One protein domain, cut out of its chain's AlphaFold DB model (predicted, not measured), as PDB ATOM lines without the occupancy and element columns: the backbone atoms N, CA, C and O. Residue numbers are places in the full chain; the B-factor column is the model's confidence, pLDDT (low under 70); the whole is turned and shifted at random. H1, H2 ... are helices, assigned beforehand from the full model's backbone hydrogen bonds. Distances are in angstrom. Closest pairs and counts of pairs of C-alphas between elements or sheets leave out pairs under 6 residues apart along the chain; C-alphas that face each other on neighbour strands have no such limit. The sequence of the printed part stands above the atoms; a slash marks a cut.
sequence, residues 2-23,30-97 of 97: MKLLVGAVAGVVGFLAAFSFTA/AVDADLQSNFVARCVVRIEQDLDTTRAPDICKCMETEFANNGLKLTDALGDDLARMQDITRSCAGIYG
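This is residues 2 to 23 and 30 to 97 of the 97 residues of an uncharacterized protein of Aurantiacibacter rhizosphaerae (UniProt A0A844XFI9). Four crossed helices stand round a ring in the order H1, H3, H4, H6, with the long helix H1 as one side and running along the longest axis; the ring is loosest between H6 and H1, which are near each other without touching. The short helix H5 lies across one end of this ring, touching H1 and H2, and H2 sits at that same end, leading into H3. The printed part has 90 residues with six named helices, in the order H1, H2, H3, H4, H5, H6, and no named strand; its class is all helix. It is compact and rounded, with a radius of gyration of the C-alphas of 12.3 A and spans of 32 by 25 by 23 A.

Find C-alpha 2 at (-17.878, -31.051, 10.985); from there H1, residues 2 to 21, runs 30.1 A to C-alpha 21 at (-28.542, -59.155, 11.554). Past the cut, H2 takes residues 30 to 37 over 10.4 A. H3, residues 39 to 51, is 17.3 A long, and H4, residues 56 to 69, is 20.0 A long. H5, residues 74 to 78, covers 8.1 A. H6, residues 82 to 96, runs 21.2 A and ends at C-alpha 96, (-33.455, -27.463, 5.117).

Start at H1: its residues 4 to 11 alone touch H3, where the closest C-alphas, of Ala 8 and Asp 50, are 6.2 A apart, at a steep tilt of 39 degrees, opposite ways. Its residues 13 to 20 alone touch H5, closest at the C-alphas of Leu 16 and Leu 78, 6.6 A. H3 touches H4, with the C-alphas of Val 44 and Ala 56 closest at 5.1 A, at a steep tilt of 46 degrees, opposite ways. H4 touches H6, closest at the C-alphas of Ile 59 and Cys 92, 5.6 A, at a steep tilt of 44 degrees, opposite ways. The helix packing is mostly crossed, with no shallow tilt among these three pairs. H2 touches H5, closest at the C-alphas of Asp 32 and Thr 75, 6.9 A. H5 and H6 only just touch, and only at the corner, with 3 pairs of C-alphas within 8 A. H1 and H4 are apart, and so are H3 and H6. In H2, H3, H4 and H6 every O i to N i+4 pair is within hydrogen-bond range; in H1 it is 13 of 16, and in H5 0 of 1, beside 2 of 2 O i to N i+3 pairs.

Look for the two C-alphas farthest apart at Met 2 and Ala 30, 36.2 A. Residues 24 to 29 are not printed, and C-alphas 23 and 30 are 10.1 A apart across the cut. The links that are printed whole are tight. The mean pLDDT of the printed part is 71.6, and 36 residues are under 70, among them residues 2 to 23 and 30 to 36; H1 has a mean of 51.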
ATOM      1  N   MET A   2     -18.079 -29.663  11.469       37.56
ATOM      2  CA  MET A   2     -17.878 -31.051  10.985       37.56
ATOM      3  C   MET A   2     -18.342 -32.166  11.950       37.56
ATOM      4  O   MET A   2     -18.599 -33.284  11.524       37.56
ATOM      5  N   LYS A   3     -18.481 -31.875  13.253       36.38
ATOM      6  CA  LYS A   3     -18.837 -32.870  14.285       36.38
ATOM      7  C   LYS A   3     -20.305 -33.323  14.266       36.38
ATOM      8  O   LYS A   3     -20.567 -34.450  14.663       36.38
ATOM      9  N   LEU A   4     -21.225 -32.486  13.781       46.69
ATOM     10  CA  LEU A   4     -22.657 -32.821  13.705       46.69
ATOM     11  C   LEU A   4     -22.955 -33.793  12.552       46.69
ATOM     12  O   LEU A   4     -23.750 -34.714  12.703       46.69
ATOM     13  N   LEU A   5     -22.230 -33.658  11.438       48.28
ATOM     14  CA  LEU A   5     -22.364 -34.538  10.272       48.28
ATOM     15  C   LEU A   5     -21.948 -35.986  10.565       48.28
ATOM     16  O   LEU A   5     -22.548 -36.912  10.033       48.28
ATOM     17  N   VAL A   6     -20.953 -36.204  11.431       50.19
ATOM     18  CA  VAL A   6     -20.489 -37.563  11.765       50.19
ATOM     19  C   VAL A   6     -21.494 -38.300  12.659       50.19
ATOM     20  O   VAL A   6     -21.657 -39.509  12.512       50.19
ATOM     21  N   GLY A   7     -22.199 -37.584  13.543       48.06
ATOM     22  CA  GLY A   7     -23.199 -38.173  14.443       48.06
ATOM     23  C   GLY A   7     -24.409 -38.733  13.695       48.06
ATOM     24  O   GLY A   7     -24.764 -39.895  13.885       48.06
ATOM     25  N   ALA A   8     -24.964 -37.948  12.770       52.47
ATOM     26  CA  ALA A   8     -26.111 -38.363  11.963       52.47
ATOM     27  C   ALA A   8     -25.782 -39.564  11.052       52.47
ATOM     28  O   ALA A   8     -26.570 -40.501  10.937       52.47
ATOM     29  N   VAL A   9     -24.583 -39.585  10.456       53.16
ATOM     30  CA  VAL A   9     -24.143 -40.689   9.584       53.16
ATOM     31  C   VAL A   9     -23.915 -41.975  10.387       53.16
ATOM     32  O   VAL A   9     -24.344 -43.045   9.961       53.16
ATOM     33  N   ALA A  10     -23.307 -41.885  11.572       52.31
ATOM     34  CA  ALA A  10     -23.113 -43.047  12.439       52.31
ATOM     35  C   ALA A  10     -24.445 -43.615  12.967       52.31
ATOM     36  O   ALA A  10     -24.588 -44.831  13.083       52.31
ATOM     37  N   GLY A  11     -25.428 -42.751  13.240       54.66
ATOM     38  CA  GLY A  11     -26.760 -43.148  13.694       54.66
ATOM     39  C   GLY A  11     -27.541 -43.951  12.656       54.66
ATOM     40  O   GLY A  11     -28.107 -44.994  12.979       54.66
ATOM     41  N   VAL A  12     -27.520 -43.504  11.398       57.66
ATOM     42  CA  VAL A  12     -28.205 -44.186  10.289       57.66
ATOM     43  C   VAL A  12     -27.542 -45.530   9.978       57.66
ATOM     44  O   VAL A  12     -28.230 -46.542   9.869       57.66
ATOM     45  N   VAL A  13     -26.206 -45.575   9.919       56.12
ATOM     46  CA  VAL A  13     -25.460 -46.814   9.637       56.12
ATOM     47  C   VAL A  13     -25.598 -47.830  10.779       56.12
ATOM     48  O   VAL A  13     -25.794 -49.018  10.525       56.12
ATOM     49  N   GLY A  14     -25.558 -47.379  12.039       56.16
ATOM     50  CA  GLY A  14     -25.745 -48.247  13.207       56.16
ATOM     51  C   GLY A  14     -27.159 -48.822  13.313       56.16
ATOM     52  O   GLY A  14     -27.322 -49.977  13.702       56.16
ATOM     53  N   PHE A  15     -28.173 -48.044  12.922       61.78
ATOM     54  CA  PHE A  15     -29.556 -48.510  12.851       61.78
ATOM     55  C   PHE A  15     -29.698 -49.599  11.787       61.78
ATOM     56  O   PHE A  15     -30.122 -50.704  12.103       61.78
ATOM     57  N   LEU A  16     -29.259 -49.333  10.557       55.44
ATOM     58  CA  LEU A  16     -29.383 -50.276   9.447       55.44
ATOM     59  C   LEU A  16     -28.658 -51.609   9.732       55.44
ATOM     60  O   LEU A  16     -29.220 -52.678   9.490       55.44
ATOM     61  N   ALA A  17     -27.456 -51.571  10.318       54.44
ATOM     62  CA  ALA A  17     -26.699 -52.779  10.664       54.44
ATOM     63  C   ALA A  17     -27.409 -53.671  11.706       54.44
ATOM     64  O   ALA A  17     -27.297 -54.897  11.641       54.44
ATOM     65  N   ALA A  18     -28.170 -53.082  12.636       54.16
ATOM     66  CA  ALA A  18     -28.925 -53.829  13.643       54.16
ATOM     67  C   ALA A  18     -30.124 -54.595  13.048       54.16
ATOM     68  O   ALA A  18     -30.433 -55.689  13.518       54.16
ATOM     69  N   PHE A  19     -30.762 -54.065  11.996       52.53
ATOM     70  CA  PHE A  19     -31.851 -54.757  11.284       52.53
ATOM     71  C   PHE A  19     -31.340 -55.793  10.282       52.53
ATOM     72  O   PHE A  19     -32.029 -56.772  10.012       52.53
ATOM     73  N   SER A  20     -30.120 -55.629   9.765       47.72
ATOM     74  CA  SER A  20     -29.533 -56.595   8.832       47.72
ATOM     75  C   SER A  20     -29.174 -57.932   9.499       47.72
ATOM     76  O   SER A  20     -29.203 -58.968   8.843       47.72
ATOM     77  N   PHE A  21     -28.867 -57.934  10.802       44.06
ATOM     78  CA  PHE A  21     -28.542 -59.155  11.554       44.06
ATOM     79  C   PHE A  21     -29.771 -59.954  12.011       44.06
ATOM     80  O   PHE A  21     -29.660 -61.156  12.245       44.06
ATOM     81  N   THR A  22     -30.945 -59.327  12.120       47.09
ATOM     82  CA  THR A  22     -32.209 -60.013  12.445       47.09
ATOM     83  C   THR A  22     -32.946 -60.540  11.206       47.09
ATOM     84  O   THR A  22     -33.965 -61.210  11.348       47.09
ATOM     85  N   ALA A  23     -32.423 -60.279  10.004       44.78
ATOM     86  CA  ALA A  23     -33.067 -60.517   8.711       44.78
ATOM     87  C   ALA A  23     -32.588 -61.786   7.969       44.78
ATOM     88  O   ALA A  23     -32.572 -61.809   6.739       44.78
ATOM     89  N   ALA A  30     -41.439 -57.913   5.068       55.41
ATOM     90  CA  ALA A  30     -42.271 -57.299   6.101       55.41
ATOM     91  C   ALA A  30     -41.544 -56.122   6.768       55.41
ATOM     92  O   ALA A  30     -42.156 -55.093   7.041       55.41
ATOM     93  N   VAL A  31     -40.231 -56.258   6.973       60.44
ATOM     94  CA  VAL A  31     -39.370 -55.189   7.487       60.44
ATOM     95  C   VAL A  31     -39.181 -54.081   6.456       60.44
ATOM     96  O   VAL A  31     -39.267 -52.925   6.842       60.44
ATOM     97  N   ASP A  32     -39.023 -54.392   5.165       62.44
ATOM     98  CA  ASP A  32     -39.011 -53.388   4.086       62.44
ATOM     99  C   ASP A  32     -40.305 -52.560   4.075       62.44
ATOM    100  O   ASP A  32     -40.262 -51.329   4.053       62.44
ATOM    101  N   ALA A  33     -41.461 -53.230   4.137       64.38
ATOM    102  CA  ALA A  33     -42.761 -52.566   4.146       64.38
ATOM    103  C   ALA A  33     -42.977 -51.726   5.419       64.38
ATOM    104  O   ALA A  33     -43.490 -50.609   5.340       64.38
ATOM    105  N   ASP A  34     -42.562 -52.231   6.587       67.75
ATOM    106  CA  ASP A  34     -42.637 -51.501   7.858       67.75
ATOM    107  C   ASP A  34     -41.684 -50.299   7.893       67.75
ATOM    108  O   ASP A  34     -42.080 -49.217   8.339       67.75
ATOM    109  N   LEU A  35     -40.453 -50.456   7.392       67.88
ATOM    110  CA  LEU A  35     -39.476 -49.373   7.287       67.88
ATOM    111  C   LEU A  35     -39.972 -48.289   6.344       67.88
ATOM    112  O   LEU A  35     -39.837 -47.120   6.680       67.88
ATOM    113  N   GLN A  36     -40.542 -48.663   5.199       69.88
ATOM    114  CA  GLN A  36     -41.044 -47.704   4.222       69.88
ATOM    115  C   GLN A  36     -42.280 -46.966   4.755       69.88
ATOM    116  O   GLN A  36     -42.339 -45.746   4.672       69.88
ATOM    117  N   SER A  37     -43.216 -47.677   5.392       74.19
ATOM    118  CA  SER A  37     -44.433 -47.091   5.977       74.19
ATOM    119  C   SER A  37     -44.149 -46.155   7.161       74.19
ATOM    120  O   SER A  37     -44.810 -45.132   7.331       74.19
ATOM    121  N   ASN A  38     -43.140 -46.474   7.980       78.00
ATOM    122  CA  ASN A  38     -42.789 -45.693   9.170       78.00
ATOM    123  C   ASN A  38     -41.537 -44.824   8.991       78.00
ATOM    124  O   ASN A  38     -41.015 -44.291   9.977       78.00
ATOM    125  N   PHE A  39     -41.043 -44.682   7.760       80.69
ATOM    126  CA  PHE A  39     -39.762 -44.043   7.484       80.69
ATOM    127  C   PHE A  39     -39.699 -42.625   8.038       80.69
ATOM    128  O   PHE A  39     -38.825 -42.321   8.848       80.69
ATOM    129  N   VAL A  40     -40.651 -41.773   7.646       81.50
ATOM    130  CA  VAL A  40     -40.664 -40.358   8.036       81.50
ATOM    131  C   VAL A  40     -40.743 -40.221   9.553       81.50
ATOM    132  O   VAL A  40     -39.956 -39.483  10.132       81.50
ATOM    133  N   ALA A  41     -41.617 -40.981  10.219       80.88
ATOM    134  CA  ALA A  41     -41.759 -40.926  11.672       80.88
ATOM    135  C   ALA A  41     -40.456 -41.308  12.400       80.88
ATOM    136  O   ALA A  41     -40.034 -40.616  13.326       80.88
ATOM    137  N   ARG A  42     -39.782 -42.381  11.966       77.75
ATOM    138  CA  ARG A  42     -38.513 -42.825  12.570       77.75
ATOM    139  C   ARG A  42     -37.355 -41.889  12.240       77.75
ATOM    140  O   ARG A  42     -36.529 -41.611  13.106       77.75
ATOM    141  N   CYS A  43     -37.313 -41.388  11.010       82.69
ATOM    142  CA  CYS A  43     -36.336 -40.406  10.567       82.69
ATOM    143  C   CYS A  43     -36.457 -39.109  11.381       82.69
ATOM    144  O   CYS A  43     -35.444 -38.613  11.862       82.69
ATOM    145  N   VAL A  44     -37.677 -38.612  11.619       83.00
ATOM    146  CA  VAL A  44     -37.916 -37.398  12.416       83.00
ATOM    147  C   VAL A  44     -37.386 -37.570  13.829       83.00
ATOM    148  O   VAL A  44     -36.549 -36.778  14.248       83.00
ATOM    149  N   VAL A  45     -37.775 -38.649  14.519       82.19
ATOM    150  CA  VAL A  45     -37.286 -38.938  15.878       82.19
ATOM    151  C   VAL A  45     -35.758 -38.979  15.912       82.19
ATOM    152  O   VAL A  45     -35.141 -38.465  16.842       82.19
ATOM    153  N   ARG A  46     -35.129 -39.564  14.887       76.00
ATOM    154  CA  ARG A  46     -33.672 -39.661  14.801       76.00
ATOM    155  C   ARG A  46     -33.005 -38.302  14.576       76.00
ATOM    156  O   ARG A  46     -32.028 -37.991  15.249       76.00
ATOM    157  N   ILE A  47     -33.518 -37.498  13.646       77.12
ATOM    158  CA  ILE A  47     -32.973 -36.167  13.356       77.12
ATOM    159  C   ILE A  47     -33.188 -35.230  14.545       77.12
ATOM    160  O   ILE A  47     -32.274 -34.493  14.892       77.12
ATOM    161  N   GLU A  48     -34.339 -35.269  15.208       79.06
ATOM    162  CA  GLU A  48     -34.596 -34.454  16.402       79.06
ATOM    163  C   GLU A  48     -33.646 -34.811  17.553       79.06
ATOM    164  O   GLU A  48     -33.166 -33.918  18.246       79.06
ATOM    165  N   GLN A  49     -33.309 -36.097  17.717       75.25
ATOM    166  CA  GLN A  49     -32.321 -36.548  18.704       75.25
ATOM    167  C   GLN A  49     -30.895 -36.070  18.400       75.25
ATOM    168  O   GLN A  49     -30.150 -35.766  19.333       75.25
ATOM    169  N   ASP A  50     -30.509 -36.022  17.123       70.12
ATOM    170  CA  ASP A  50     -29.124 -35.762  16.713       70.12
ATOM    171  C   ASP A  50     -28.861 -34.286  16.321       70.12
ATOM    172  O   ASP A  50     -27.718 -33.828  16.410       70.12
ATOM    173  N   LEU A  51     -29.876 -33.535  15.869       64.44
ATOM    174  CA  LEU A  51     -29.713 -32.234  15.194       64.44
ATOM    175  C   LEU A  51     -30.563 -31.069  15.741       64.44
ATOM    176  O   LEU A  51     -30.425 -29.977  15.200       64.44
ATOM    177  N   ASP A  52     -31.376 -31.250  16.791       68.12
ATOM    178  CA  ASP A  52     -32.215 -30.198  17.424       68.12
ATOM    179  C   ASP A  52     -32.807 -29.193  16.409       68.12
ATOM    180  O   ASP A  52     -32.571 -27.982  16.451       68.12
ATOM    181  N   THR A  53     -33.510 -29.725  15.404       73.69
ATOM    182  CA  THR A  53     -34.064 -28.950  14.291       73.69
ATOM    183  C   THR A  53     -35.552 -29.212  14.128       73.69
ATOM    184  O   THR A  53     -35.995 -30.354  14.023       73.69
ATOM    185  N   THR A  54     -36.340 -28.139  14.024       82.25
ATOM    186  CA  THR A  54     -37.785 -28.218  13.749       82.25
ATOM    187  C   THR A  54     -38.095 -28.593  12.302       82.25
ATOM    188  O   THR A  54     -39.247 -28.866  11.971       82.25
ATOM    189  N   ARG A  55     -37.076 -28.628  11.432       85.25
ATOM    190  CA  ARG A  55     -37.208 -29.016  10.021       85.25
ATOM    191  C   ARG A  55     -37.000 -30.506   9.772       85.25
ATOM    192  O   ARG A  55     -36.979 -30.930   8.619       85.25
ATOM    193  N   ALA A  56     -36.866 -31.308  10.829       82.00
ATOM    194  CA  ALA A  56     -36.755 -32.758  10.717       82.00
ATOM    195  C   ALA A  56     -37.848 -33.385   9.818       82.00
ATOM    196  O   ALA A  56     -37.488 -34.187   8.953       82.00
ATOM    197  N   PRO A  57     -39.140 -32.993   9.905       87.12
ATOM    198  CA  PRO A  57     -40.179 -33.542   9.027       87.12
ATOM    199  C   PRO A  57     -39.940 -33.247   7.545       87.12
ATOM    200  O   PRO A  57     -40.126 -34.129   6.707       87.12
ATOM    201  N   ASP A  58     -39.488 -32.036   7.220       87.06
ATOM    202  CA  ASP A  58     -39.246 -31.617   5.839       87.06
ATOM    203  C   ASP A  58     -38.030 -32.338   5.239       87.06
ATOM    204  O   ASP A  58     -38.091 -32.821   4.107       87.06
ATOM    205  N   ILE A  59     -36.953 -32.494   6.022       84.50
ATOM    206  CA  ILE A  59     -35.756 -33.252   5.621       84.50
ATOM    207  C   ILE A  59     -36.127 -34.706   5.332       84.50
ATOM    208  O   ILE A  59     -35.801 -35.231   4.268       84.50
ATOM    209  N   CYS A  60     -36.845 -35.348   6.252       86.69
ATOM    210  CA  CYS A  60     -37.235 -36.746   6.111       86.69
ATOM    211  C   CYS A  60     -38.183 -36.965   4.930       86.69
ATOM    212  O   CYS A  60     -38.033 -37.937   4.194       86.69
ATOM    213  N   LYS A  61     -39.114 -36.038   4.690       89.25
ATOM    214  CA  LYS A  61     -40.014 -36.105   3.535       89.25
ATOM    215  C   LYS A  61     -39.282 -35.892   2.207       89.25
ATOM    216  O   LYS A  61     -39.608 -36.547   1.216       89.25
ATOM    217  N   CYS A  62     -38.272 -35.019   2.183       88.62
ATOM    218  CA  CYS A  62     -37.381 -34.870   1.032       88.62
ATOM    219  C   CYS A  62     -36.651 -36.184   0.735       88.62
ATOM    220  O   CYS A  62     -36.689 -36.662  -0.396       88.62
ATOM    221  N   MET A  63     -36.060 -36.809   1.759       87.44
ATOM    222  CA  MET A  63     -35.338 -38.074   1.606       87.44
ATOM    223  C   MET A  63     -36.245 -39.187   1.078       87.44
ATOM    224  O   MET A  63     -35.871 -39.879   0.138       87.44
ATOM    225  N   GLU A  64     -37.448 -39.329   1.639       87.25
ATOM    226  CA  GLU A  64     -38.436 -40.320   1.199       87.25
ATOM    227  C   GLU A  64     -38.772 -40.158  -0.286       87.25
ATOM    228  O   GLU A  64     -38.739 -41.120  -1.054       87.25
ATOM    229  N   THR A  65     -39.049 -38.916  -0.689       89.25
ATOM    230  CA  THR A  65     -39.425 -38.576  -2.062       89.25
ATOM    231  C   THR A  65     -38.280 -38.861  -3.029       89.25
ATOM    232  O   THR A  65     -38.486 -39.475  -4.074       89.25
ATOM    233  N   GLU A  66     -37.059 -38.459  -2.682       88.31
ATOM    234  CA  GLU A  66     -35.888 -38.676  -3.527       88.31
ATOM    235  C   GLU A  66     -35.516 -40.159  -3.631       88.31
ATOM    236  O   GLU A  66     -35.201 -40.632  -4.724       88.31
ATOM    237  N   PHE A  67     -35.607 -40.929  -2.545       87.62
ATOM    238  CA  PHE A  67     -35.400 -42.375  -2.614       87.62
ATOM    239  C   PHE A  67     -36.438 -43.041  -3.519       87.62
ATOM    240  O   PHE A  67     -36.056 -43.783  -4.426       87.62
ATOM    241  N   ALA A  68     -37.720 -42.696  -3.372       86.81
ATOM    242  CA  ALA A  68     -38.779 -43.209  -4.239       86.81
ATOM    243  C   ALA A  68     -38.553 -42.846  -5.720       86.81
ATOM    244  O   ALA A  68     -38.660 -43.714  -6.586       86.81
ATOM    245  N   ASN A  69     -38.169 -41.600  -6.017       89.12
ATOM    246  CA  ASN A  69     -37.879 -41.135  -7.380       89.12
ATOM    247  C   ASN A  69     -36.683 -41.854  -8.017       89.12
ATOM    248  O   ASN A  69     -36.641 -42.033  -9.234       89.12
ATOM    249  N   ASN A  70     -35.708 -42.263  -7.205       84.75
ATOM    250  CA  ASN A  70     -34.521 -42.978  -7.661       84.75
ATOM    251  C   ASN A  70     -34.698 -44.508  -7.638       84.75
ATOM    252  O   ASN A  70     -33.758 -45.218  -7.988       84.75
ATOM    253  N   GLY A  71     -35.878 -45.014  -7.254       86.44
ATOM    254  CA  GLY A  71     -36.137 -46.449  -7.117       86.44
ATOM    255  C   GLY A  71     -35.349 -47.113  -5.985       86.44
ATOM    256  O   GLY A  71     -35.155 -48.323  -6.026       86.44
ATOM    257  N   LEU A  72     -34.887 -46.328  -5.007       82.19
ATOM    258  CA  LEU A  72     -34.068 -46.775  -3.884       82.19
ATOM    259  C   LEU A  72     -34.956 -47.173  -2.706       82.19
ATOM    260  O   LEU A  72     -35.860 -46.434  -2.303       82.19
ATOM    261  N   LYS A  73     -34.664 -48.329  -2.121       80.25
ATOM    262  CA  LYS A  73     -35.244 -48.787  -0.862       80.25
ATOM    263  C   LYS A  73     -34.349 -48.407   0.304       80.25
ATOM    264  O   LYS A  73     -33.142 -48.242   0.176       80.25
ATOM    265  N   LEU A  74     -34.938 -48.345   1.494       70.81
ATOM    266  CA  LEU A  74     -34.189 -48.079   2.725       70.81
ATOM    267  C   LEU A  74     -33.174 -49.177   3.050       70.81
ATOM    268  O   LEU A  74     -32.141 -48.893   3.646       70.81
ATOM    269  N   THR A  75     -33.450 -50.409   2.633       69.56
ATOM    270  CA  THR A  75     -32.534 -51.544   2.750       69.56
ATOM    271  C   THR A  75     -31.355 -51.470   1.783       69.56
ATOM    272  O   THR A  75     -30.304 -52.018   2.102       69.56
ATOM    273  N   ASP A  76     -31.446 -50.713   0.685       70.00
ATOM    274  CA  ASP A  76     -30.322 -50.527  -0.247       70.00
ATOM    275  C   ASP A  76     -29.191 -49.688   0.377       70.00
ATOM    276  O   ASP A  76     -28.029 -49.776  -0.027       70.00
ATOM    277  N   ALA A  77     -29.490 -48.957   1.458       64.81
ATOM    278  CA  ALA A  77     -28.494 -48.279   2.283       64.81
ATOM    279  C   ALA A  77     -27.545 -49.255   3.013       64.81
ATOM    280  O   ALA A  77     -26.588 -48.821   3.647       64.81
ATOM    281  N   LEU A  78     -27.787 -50.566   2.948       63.06
ATOM    282  CA  LEU A  78     -26.895 -51.603   3.473       63.06
ATOM    283  C   LEU A  78     -25.935 -52.182   2.426       63.06
ATOM    284  O   LEU A  78     -25.062 -52.971   2.788       63.06
ATOM    285  N   GLY A  79     -26.092 -51.808   1.154       66.06
ATOM    286  CA  GLY A  79     -25.354 -52.376   0.029       66.06
ATOM    287  C   GLY A  79     -24.720 -51.318  -0.872       66.06
ATOM    288  O   GLY A  79     -24.181 -50.312  -0.403       66.06
ATOM    289  N   ASP A  80     -24.772 -51.562  -2.181       74.19
ATOM    290  CA  ASP A  80     -24.031 -50.798  -3.193       74.19
ATOM    291  C   ASP A  80     -24.540 -49.356  -3.378       74.19
ATOM    292  O   ASP A  80     -23.783 -48.469  -3.781       74.19
ATOM    293  N   ASP A  81     -25.797 -49.082  -3.020       78.31
ATOM    294  CA  ASP A  81     -26.419 -47.765  -3.183       78.31
ATOM    295  C   ASP A  81     -26.249 -46.839  -1.971       78.31
ATOM    296  O   ASP A  81     -26.676 -45.681  -2.013       78.31
ATOM    297  N   LEU A  82     -25.555 -47.279  -0.911       76.69
ATOM    298  CA  LEU A  82     -25.293 -46.464   0.281       76.69
ATOM    299  C   LEU A  82     -24.688 -45.097  -0.074       76.69
ATOM    300  O   LEU A  82     -25.114 -44.073   0.459       76.69
ATOM    301  N   ALA A  83     -23.719 -45.053  -0.993       81.81
ATOM    302  CA  ALA A  83     -23.081 -43.800  -1.399       81.81
ATOM    303  C   ALA A  83     -24.081 -42.826  -2.046       81.81
ATOM    304  O   ALA A  83     -24.053 -41.625  -1.768       81.81
ATOM    305  N   ARG A  84     -24.999 -43.350  -2.865       80.75
ATOM    306  CA  ARG A  84     -26.040 -42.570  -3.537       80.75
ATOM    307  C   ARG A  84     -27.098 -42.091  -2.548       80.75
ATOM    308  O   ARG A  84     -27.483 -40.924  -2.573       80.75
ATOM    309  N   MET A  85     -27.509 -42.954  -1.623       81.25
ATOM    310  CA  MET A  85     -28.467 -42.600  -0.578       81.25
ATOM    311  C   MET A  85     -27.909 -41.557   0.394       81.25
ATOM    312  O   MET A  85     -28.622 -40.636   0.794       81.25
ATOM    313  N   GLN A  86     -26.622 -41.641   0.734       81.69
ATOM    314  CA  GLN A  86     -25.938 -40.614   1.523       81.69
ATOM    315  C   GLN A  86     -25.872 -39.271   0.798       81.69
ATOM    316  O   GLN A  86     -25.965 -38.230   1.449       81.69
ATOM    317  N   ASP A  87     -25.698 -39.271  -0.524       87.25
ATOM    318  CA  ASP A  87     -25.656 -38.036  -1.306       87.25
ATOM    319  C   ASP A  87     -27.022 -37.341  -1.343       87.25
ATOM    320  O   ASP A  87     -27.118 -36.156  -1.025       87.25
ATOM    321  N   ILE A  88     -28.094 -38.106  -1.576       86.69
ATOM    322  CA  ILE A  88     -29.483 -37.633  -1.461       86.69
ATOM    323  C   ILE A  88     -29.760 -37.089  -0.056       86.69
ATOM    324  O   ILE A  88     -30.289 -35.990   0.096       86.69
ATOM    325  N   THR A  89     -29.350 -37.822   0.982       85.56
ATOM    326  CA  THR A  89     -29.511 -37.398   2.381       85.56
ATOM    327  C   THR A  89     -28.811 -36.065   2.639       85.56
ATOM    328  O   THR A  89     -29.398 -35.162   3.232       85.56
ATOM    329  N   ARG A  90     -27.564 -35.911   2.168       82.81
ATOM    330  CA  ARG A  90     -26.797 -34.663   2.292       82.81
ATOM    331  C   ARG A  90     -27.445 -33.517   1.519       82.81
ATOM    332  O   ARG A  90     -27.485 -32.406   2.037       82.81
ATOM    333  N   SER A  91     -27.972 -33.790   0.328       87.56
ATOM    334  CA  SER A  91     -28.705 -32.812  -0.479       87.56
ATOM    335  C   SER A  91     -29.957 -32.320   0.253       87.56
ATOM    336  O   SER A  91     -30.102 -31.121   0.488       87.56
ATOM    337  N   CYS A  92     -30.804 -33.236   0.732       85.06
ATOM    338  CA  CYS A  92     -32.005 -32.902   1.496       85.06
ATOM    339  C   CYS A  92     -31.679 -32.155   2.793       85.06
ATOM    340  O   CYS A  92     -32.271 -31.116   3.075       85.06
ATOM    341  N   ALA A  93     -30.697 -32.620   3.566       83.06
ATOM    342  CA  ALA A  93     -30.271 -31.921   4.772       83.06
ATOM    343  C   ALA A  93     -29.717 -30.516   4.464       83.06
ATOM    344  O   ALA A  93     -29.963 -29.597   5.234       83.06
ATOM    345  N   GLY A  94     -29.023 -30.320   3.338       81.12
ATOM    346  CA  GLY A  94     -28.481 -29.020   2.928       81.12
ATOM    347  C   GLY A  94     -29.527 -27.999   2.467       81.12
ATOM    348  O   GLY A  94     -29.263 -26.803   2.518       81.12
ATOM    349  N   ILE A  95     -30.710 -28.446   2.033       81.81
ATOM    350  CA  ILE A  95     -31.823 -27.559   1.650       81.81
ATOM    351  C   ILE A  95     -32.525 -26.987   2.890       81.81
ATOM    352  O   ILE A  95     -32.985 -25.842   2.878       81.81
ATOM    353  N   TYR A  96     -32.629 -27.785   3.952       72.69
ATOM    354  CA  TYR A  96     -33.455 -27.463   5.117       72.69
ATOM    355  C   TYR A  96     -32.664 -27.149   6.395       72.69
ATOM    356  O   TYR A  96     -33.256 -26.559   7.302       72.69
ATOM    357  N   GLY A  97     -31.387 -27.531   6.473       60.50
ATOM    358  CA  GLY A  97     -30.473 -27.283   7.595       60.50
ATOM    359  C   GLY A  97     -29.825 -25.905   7.610       60.50
ATOM    360  O   GLY A  97     -29.892 -25.183   6.590       60.50
TER     361      GLY A  97